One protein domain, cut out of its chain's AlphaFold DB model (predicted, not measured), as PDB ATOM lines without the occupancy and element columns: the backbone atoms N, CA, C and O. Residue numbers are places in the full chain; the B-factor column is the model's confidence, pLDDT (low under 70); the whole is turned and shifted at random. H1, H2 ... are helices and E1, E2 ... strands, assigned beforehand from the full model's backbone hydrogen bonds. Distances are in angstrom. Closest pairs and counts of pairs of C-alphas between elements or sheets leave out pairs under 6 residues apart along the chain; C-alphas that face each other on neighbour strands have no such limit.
ATOM      1  N   ASN A   5      18.390  38.048  56.236       38.22
ATOM      2  CA  ASN A   5      18.189  38.915  55.077       38.22
ATOM      3  C   ASN A   5      19.085  40.171  55.091       38.22
ATOM      4  O   ASN A   5      19.585  40.582  54.052       38.22
ATOM      5  N   GLN A   6      19.350  40.790  56.250       35.88
ATOM      6  CA  GLN A   6      20.204  41.989  56.316       35.88
ATOM      7  C   GLN A   6      21.680  41.685  56.026       35.88
ATOM      8  O   GLN A   6      22.386  42.560  55.521       35.88
ATOM      9  N   ARG A   7      22.152  40.462  56.305       37.28
ATOM     10  CA  ARG A   7      23.513  40.039  55.939       37.28
ATOM     11  C   ARG A   7      23.654  39.887  54.426       37.28
ATOM     12  O   ARG A   7      24.637  40.371  53.870       37.28
ATOM     13  N   ASP A   8      22.635  39.338  53.775       40.19
ATOM     14  CA  ASP A   8      22.592  39.137  52.323       40.19
ATOM     15  C   ASP A   8      22.600  40.468  51.552       40.19
ATOM     16  O   ASP A   8      23.340  40.635  50.580       40.19
ATOM     17  N   PHE A   9      21.866  41.473  52.048       40.66
ATOM     18  CA  PHE A   9      21.892  42.833  51.494       40.66
ATOM     19  C   PHE A   9      23.260  43.519  51.651       40.66
ATOM     20  O   PHE A   9      23.675  44.268  50.764       40.66
ATOM     21  N   GLN A  10      23.989  43.278  52.746       37.69
ATOM     22  CA  GLN A  10      25.326  43.855  52.940       37.69
ATOM     23  C   GLN A  10      26.420  43.115  52.154       37.69
ATOM     24  O   GLN A  10      27.377  43.746  51.700       37.69
ATOM     25  N   ALA A  11      26.270  41.807  51.927       44.16
ATOM     26  CA  ALA A  11      27.175  41.026  51.086       44.16
ATOM     27  C   ALA A  11      27.080  41.431  49.603       44.16
ATOM     28  O   ALA A  11      28.106  41.598  48.940       44.16
ATOM     29  N   GLN A  12      25.871  41.719  49.109       43.41
ATOM     30  CA  GLN A  12      25.667  42.271  47.763       43.41
ATOM     31  C   GLN A  12      26.286  43.670  47.597       43.41
ATOM     32  O   GLN A  12      26.812  43.991  46.532       43.41
ATOM     33  N   GLN A  13      26.306  44.494  48.651       44.56
ATOM     34  CA  GLN A  13      26.918  45.829  48.597       44.56
ATOM     35  C   GLN A  13      28.455  45.804  48.533       44.56
ATOM     36  O   GLN A  13      29.044  46.746  48.000       44.56
ATOM     37  N   LEU A  21      29.385  38.820  33.719       77.75
ATOM     38  CA  LEU A  21      30.005  37.952  32.725       77.75
ATOM     39  C   LEU A  21      29.314  38.162  31.376       77.75
ATOM     40  O   LEU A  21      28.152  37.796  31.205       77.75
ATOM     41  N   SER A  22      30.041  38.743  30.423       77.69
ATOM     42  CA  SER A  22      29.551  38.895  29.060       77.69
ATOM     43  C   SER A  22      29.906  37.671  28.224       77.69
ATOM     44  O   SER A  22      29.164  36.690  28.201       77.69
ATOM     45  N   VAL A  23      31.060  37.685  27.574       83.94
ATOM     46  CA  VAL A  23      31.601  36.523  26.880       83.94
ATOM     47  C   VAL A  23      33.064  36.398  27.244       83.94
ATOM     48  O   VAL A  23      33.822  37.339  27.049       83.94
ATOM     49  N   GLU A  24      33.458  35.215  27.692       88.12
ATOM     50  CA  GLU A  24      34.858  34.842  27.866       88.12
ATOM     51  C   GLU A  24      35.193  33.690  26.925       88.12
ATOM     52  O   GLU A  24      34.383  32.782  26.713       88.12
ATOM     53  N   SER A  25      36.381  33.742  26.325       90.12
ATOM     54  CA  SER A  25      36.855  32.713  25.397       90.12
ATOM     55  C   SER A  25      37.928  31.862  26.060       90.12
ATOM     56  O   SER A  25      38.906  32.382  26.588       90.12
ATOM     57  N   VAL A  26      37.759  30.544  25.999       93.12
ATOM     58  CA  VAL A  26      38.699  29.558  26.531       93.12
ATOM     59  C   VAL A  26      39.283  28.769  25.369       93.12
ATOM     60  O   VAL A  26      38.570  28.047  24.670       93.12
ATOM     61  N   GLN A  27      40.590  28.906  25.169       91.88
ATOM     62  CA  GLN A  27      41.324  28.157  24.158       91.88
ATOM     63  C   GLN A  27      41.821  26.833  24.743       91.88
ATOM     64  O   GLN A  27      42.440  26.809  25.807       91.88
ATOM     65  N   LEU A  28      41.565  25.733  24.039       92.12
ATOM     66  CA  LEU A  28      42.058  24.411  24.420       92.12
ATOM     67  C   LEU A  28      43.442  24.131  23.805       92.12
ATOM     68  O   LEU A  28      43.757  24.679  22.742       92.12
ATOM     69  N   PRO A  29      44.270  23.275  24.438       94.62
ATOM     70  CA  PRO A  29      45.545  22.847  23.870       94.62
ATOM     71  C   PRO A  29      45.340  21.988  22.612       94.62
ATOM     72  O   PRO A  29      44.309  21.336  22.444       94.62
ATOM     73  N   SER A  30      46.355  21.928  21.747       92.62
ATOM     74  CA  SER A  30      46.274  21.282  20.423       92.62
ATOM     75  C   SER A  30      46.063  19.760  20.443       92.62
ATOM     76  O   SER A  30      45.733  19.132  19.431       92.62
ATOM     77  N   ASN A  31      46.222  19.134  21.605       93.00
ATOM     78  CA  ASN A  31      45.962  17.714  21.819       93.00
ATOM     79  C   ASN A  31      44.589  17.427  22.453       93.00
ATOM     80  O   ASN A  31      44.268  16.259  22.654       93.00
ATOM     81  N   ALA A  32      43.764  18.439  22.741       95.31
ATOM     82  CA  ALA A  32      42.420  18.218  23.268       95.31
ATOM     83  C   ALA A  32      41.521  17.553  22.211       95.31
ATOM     84  O   ALA A  32      41.578  17.890  21.025       95.31
ATOM     85  N   ARG A  33      40.717  16.571  22.630       95.81
ATOM     86  CA  ARG A  33      39.847  15.783  21.735       95.81
ATOM     87  C   ARG A  33      38.411  15.679  22.220       95.81
ATOM     88  O   ARG A  33      37.505  15.577  21.403       95.81
ATOM     89  N   GLU A  34      38.198  15.731  23.530       96.38
ATOM     90  CA  GLU A  34      36.882  15.584  24.143       96.38
ATOM     91  C   GLU A  34      36.757  16.507  25.358       96.38
ATOM     92  O   GLU A  34      37.700  16.642  26.138       96.38
ATOM     93  N   ILE A  35      35.580  17.107  25.547       96.31
ATOM     94  CA  ILE A  35      35.196  17.750  26.807       96.31
ATOM     95  C   ILE A  35      34.422  16.726  27.628       96.31
ATOM     96  O   ILE A  35      33.339  16.287  27.233       96.31
ATOM     97  N   LYS A  36      34.954  16.375  28.800       96.31
ATOM     98  CA  LYS A  36      34.297  15.445  29.726       96.31
ATOM     99  C   LYS A  36      33.233  16.139  30.572       96.31
ATOM    100  O   LYS A  36      32.079  15.706  30.589       96.31
ATOM    101  N   ASN A  37      33.587  17.241  31.220       96.31
ATOM    102  CA  ASN A  37      32.699  18.023  32.074       96.31
ATOM    103  C   ASN A  37      33.059  19.515  32.045       96.31
ATOM    104  O   ASN A  37      34.114  19.912  31.556       96.31
ATOM    105  N   VAL A  38      32.151  20.330  32.576       95.81
ATOM    106  CA  VAL A  38      32.387  21.728  32.934       95.81
ATOM    107  C   VAL A  38      32.060  21.889  34.410       95.81
ATOM    108  O   VAL A  38      30.977  21.504  34.853       95.81
ATOM    109  N   THR A  39      32.988  22.478  35.151       95.88
ATOM    110  CA  THR A  39      32.819  22.816  36.562       95.88
ATOM    111  C   THR A  39      32.740  24.329  36.695       95.88
ATOM    112  O   THR A  39      33.686  25.036  36.349       95.88
ATOM    113  N   ILE A  40      31.608  24.832  37.188       94.25
ATOM    114  CA  ILE A  40      31.412  26.253  37.478       94.25
ATOM    115  C   ILE A  40      31.559  26.455  38.982       94.25
ATOM    116  O   ILE A  40      30.726  25.989  39.761       94.25
ATOM    117  N   THR A  41      32.600  27.179  39.377       95.25
ATOM    118  CA  THR A  41      32.802  27.628  40.758       95.25
ATOM    119  C   THR A  41      32.223  29.029  40.914       95.25
ATOM    120  O   THR A  41      32.529  29.920  40.122       95.25
ATOM    121  N   TYR A  42      31.383  29.236  41.924       90.31
ATOM    122  CA  TYR A  42      30.683  30.502  42.146       90.31
ATOM    123  C   TYR A  42      30.673  30.880  43.626       90.31
ATOM    124  O   TYR A  42      30.844  30.037  44.502       90.31
ATOM    125  N   GLN A  43      30.479  32.167  43.910       87.19
ATOM    126  CA  GLN A  43      30.307  32.667  45.272       87.19
ATOM    127  C   GLN A  43      28.811  32.819  45.570       87.19
ATOM    128  O   GLN A  43      28.090  33.469  44.815       87.19
ATOM    129  N   ASN A  44      28.351  32.218  46.662       81.88
ATOM    130  CA  ASN A  44      26.998  32.378  47.180       81.88
ATOM    131  C   ASN A  44      26.796  33.782  47.773       81.88
ATOM    132  O   ASN A  44      27.751  34.505  48.061       81.88
ATOM    133  N   ILE A  45      25.535  34.160  47.997       62.44
ATOM    134  CA  ILE A  45      25.179  35.459  48.593       62.44
ATOM    135  C   ILE A  45      25.765  35.602  50.006       62.44
ATOM    136  O   ILE A  45      26.216  36.684  50.374       62.44
ATOM    137  N   ASP A  46      25.848  34.504  50.756       74.12
ATOM    138  CA  ASP A  46      26.478  34.451  52.079       74.12
ATOM    139  C   ASP A  46      28.022  34.512  52.038       74.12
ATOM    140  O   ASP A  46      28.683  34.511  53.078       74.12
ATOM    141  N   GLY A  47      28.608  34.586  50.840       79.25
ATOM    142  CA  GLY A  47      30.042  34.677  50.601       79.25
ATOM    143  C   GLY A  47      30.771  33.335  50.532       79.25
ATOM    144  O   GLY A  47      31.958  33.339  50.198       79.25
ATOM    145  N   THR A  48      30.098  32.213  50.804       88.00
ATOM    146  CA  THR A  48      30.678  30.868  50.669       88.00
ATOM    147  C   THR A  48      30.911  30.507  49.200       88.00
ATOM    148  O   THR A  48      30.313  31.094  48.299       88.00
ATOM    149  N   VAL A  49      31.799  29.547  48.936       95.00
ATOM    150  CA  VAL A  49      32.086  29.076  47.574       95.00
ATOM    151  C   VAL A  49      31.288  27.807  47.294       95.00
ATOM    152  O   VAL A  49      31.387  26.832  48.037       95.00
ATOM    153  N   GLY A  50      30.501  27.832  46.222       93.31
ATOM    154  CA  GLY A  50      29.764  26.695  45.683       93.31
ATOM    155  C   GLY A  50      30.360  26.196  44.367       93.31
ATOM    156  O   GLY A  50      31.119  26.900  43.695       93.31
ATOM    157  N   GLN A  51      29.991  24.973  43.990       97.00
ATOM    158  CA  GLN A  51      30.422  24.333  42.750       97.00
ATOM    159  C   GLN A  51      29.232  23.661  42.060       97.00
ATOM    160  O   GLN A  51      28.392  23.037  42.710       97.00
ATOM    161  N   LYS A  52      29.165  23.776  40.732       94.38
ATOM    162  CA  LYS A  52      28.205  23.058  39.890       94.38
ATOM    163  C   LYS A  52      28.935  22.324  38.774       94.38
ATOM    164  O   LYS A  52      29.571  22.958  37.935       94.38
ATOM    165  N   ASP A  53      28.768  21.007  38.735       95.31
ATOM    166  CA  ASP A  53      29.317  20.161  37.677       95.31
ATOM    167  C   ASP A  53      28.258  19.849  36.617       95.31
ATOM    168  O   ASP A  53      27.109  19.509  36.922       95.31
ATOM    169  N   ILE A  54      28.662  19.961  35.356       94.56
ATOM    170  CA  ILE A  54      27.847  19.688  34.177       94.56
ATOM    171  C   ILE A  54      28.591  18.647  33.343       94.56
ATOM    172  O   ILE A  54      29.695  18.896  32.858       94.56
ATOM    173  N   LYS A  55      27.994  17.466  33.165       95.75
ATOM    174  CA  LYS A  55      28.546  16.428  32.287       95.75
ATOM    175  C   LYS A  55      28.284  16.803  30.827       95.75
ATOM    176  O   LYS A  55      27.149  17.116  30.482       95.75
ATOM    177  N   ILE A  56      29.318  16.754  29.987       95.00
ATOM    178  CA  ILE A  56      29.230  17.081  28.555       95.00
ATOM    179  C   ILE A  56      29.448  15.819  27.715       95.00
ATOM    180  O   ILE A  56      28.548  15.422  26.980       95.00
ATOM    181  N   ASP A  57      30.609  15.180  27.874       95.69
ATOM    182  CA  ASP A  57      31.040  13.964  27.166       95.69
ATOM    183  C   ASP A  57      30.844  14.050  25.640       95.69
ATOM    184  O   ASP A  57      30.060  13.316  25.031       95.69
ATOM    185  N   LYS A  58      31.529  15.024  25.026       95.75
ATOM    186  CA  LYS A  58      31.482  15.295  23.579       95.75
ATOM    187  C   LYS A  58      32.877  15.499  23.002       95.75
ATOM    188  O   LYS A  58      33.728  16.111  23.644       95.75
ATOM    189  N   SER A  59      33.075  15.048  21.766       96.62
ATOM    190  CA  SER A  59      34.253  15.382  20.961       96.62
ATOM    191  C   SER A  59      34.286  16.871  20.614       96.62
ATOM    192  O   SER A  59      33.234  17.505  20.506       96.62
ATOM    193  N   ILE A  60      35.486  17.423  20.430       94.00
ATOM    194  CA  ILE A  60      35.701  18.836  20.093       94.00
ATOM    195  C   ILE A  60      36.753  19.025  19.005       94.00
ATOM    196  O   ILE A  60      37.635  18.187  18.825       94.00
ATOM    197  N   ASP A  61      36.670  20.166  18.321       91.44
ATOM    198  CA  ASP A  61      37.752  20.710  17.507       91.44
ATOM    199  C   ASP A  61      38.418  21.851  18.284       91.44
ATOM    200  O   ASP A  61      37.816  22.896  18.530       91.44
ATOM    201  N   TRP A  62      39.659  21.626  18.707       91.19
ATOM    202  CA  TRP A  62      40.412  22.566  19.530       91.19
ATOM    203  C   TRP A  62      40.827  23.827  18.767       91.19
ATOM    204  O   TRP A  62      41.190  24.801  19.417       91.19
ATOM    205  N   HIS A  63      40.761  23.869  17.429       89.31
ATOM    206  CA  HIS A  63      41.054  25.097  16.677       89.31
ATOM    207  C   HIS A  63      40.048  26.221  16.973       89.31
ATOM    208  O   HIS A  63      40.337  27.389  16.708       89.31
ATOM    209  N   TYR A  64      38.881  25.884  17.533       88.88
ATOM    210  CA  TYR A  64      37.835  26.837  17.877       88.88
ATOM    211  C   TYR A  64      37.729  27.005  19.403       88.88
ATOM    212  O   TYR A  64      37.582  26.013  20.121       88.88
ATOM    213  N   PRO A  65      37.767  28.245  19.929       90.31
ATOM    214  CA  PRO A  65      37.659  28.482  21.362       90.31
ATOM    215  C   PRO A  65      36.250  28.183  21.876       90.31
ATOM    216  O   PRO A  65      35.242  28.449  21.213       90.31
ATOM    217  N   ILE A  66      36.175  27.712  23.118       93.62
ATOM    218  CA  ILE A  66      34.914  27.582  23.845       93.62
ATOM    219  C   ILE A  66      34.510  28.966  24.336       93.62
ATOM    220  O   ILE A  66      35.308  29.665  24.960       93.62
ATOM    221  N   LYS A  67      33.259  29.355  24.099       90.62
ATOM    222  CA  LYS A  67      32.696  30.592  24.646       90.62
ATOM    223  C   LYS A  67      31.863  30.285  25.879       90.62
ATOM    224  O   LYS A  67      30.935  29.483  25.810       90.62
ATOM    225  N   ILE A  68      32.169  30.960  26.982       90.25
ATOM    226  CA  ILE A  68      31.335  30.980  28.181       90.25
ATOM    227  C   ILE A  68      30.610  32.318  28.187       90.25
ATOM    228  O   ILE A  68      31.239  33.375  28.174       90.25
ATOM    229  N   SER A  69      29.285  32.269  28.179       83.94
ATOM    230  CA  SER A  69      28.445  33.456  28.245       83.94
ATOM    231  C   SER A  69      27.287  33.233  29.199       83.94
ATOM    232  O   SER A  69      26.827  32.107  29.402       83.94
ATOM    233  N   GLN A  70      26.812  34.318  29.798       78.19
ATOM    234  CA  GLN A  70      25.625  34.290  30.634       78.19
ATOM    235  C   GLN A  70      24.427  34.767  29.808       78.19
ATOM    236  O   GLN A  70      24.376  35.912  29.351       78.19
TER     237      GLN A  70
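Overview. This is residues 5 to 13 and 21 to 70 of the 179 residues of the protein "AMIN domain-containing protein" of Helicobacter muridarum (UniProt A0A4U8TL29). A long two-stranded hairpin, E2 and E3, makes one arm of an uneven U, and a short two-stranded ribbon, E1 and E4, makes the other; residues 27 to 33 and 60 to 65 join the arms at one end. H1 lies by itself at the open end of the U, past the hairpin's turn. The printed part has 59 residues, with one named helix and four named strands in the order H1, E1, E2, E3, E4. The class is mixed, helices and strands, and both sheets, E2 - E3 and E1 - E4, are antiparallel. The whole is extended, with a radius of gyration of the C-alphas of 16.1 A and spans of 49 by 21 by 15 A.

Along the chain. E3, residues 49 to 59, is 30.0 A long and ends at C-alpha 59 (34.253, 15.382, 20.961). E2, residues 34 to 43, is 28.0 A long. E1 is residues 23 to 26, and E4 is residues 66 to 69, ending at C-alpha 69 (28.445, 33.456, 28.245). H1, residues 5 to 13, begins at C-alpha 5 (18.189, 38.915, 55.077) and is 12.9 A long.

Arrangement. E2 and E3 form a hairpin, antiparallel at 165 degrees; C-alphas 34 and 59 face each other at 4.1 A, and N 40 and O 52 are within hydrogen-bond range at 2.9 A. E1 and E4 are antiparallel at 155 degrees, with N 26 and O 66 within range at 2.8 A. E2 and E4 are apart, as are E1 and E3. H1 is apart from E2, E3 and E4. Every O i to N i+4 pair in H1 is within hydrogen-bond range.

Size, cuts and confidence. The two C-alphas farthest apart, those of Gln 6 and Asn 31, are 49.4 A apart. Residues 14 to 20 are not printed, and C-alphas 13 and 21 are 18.0 A apart across the cut. Of the links that are printed whole, E2 to E3 is tight, and E1 to E2 and E3 to E4 are short. The model's pLDDT is under 70 at residues 5 to 13 and at residue 45.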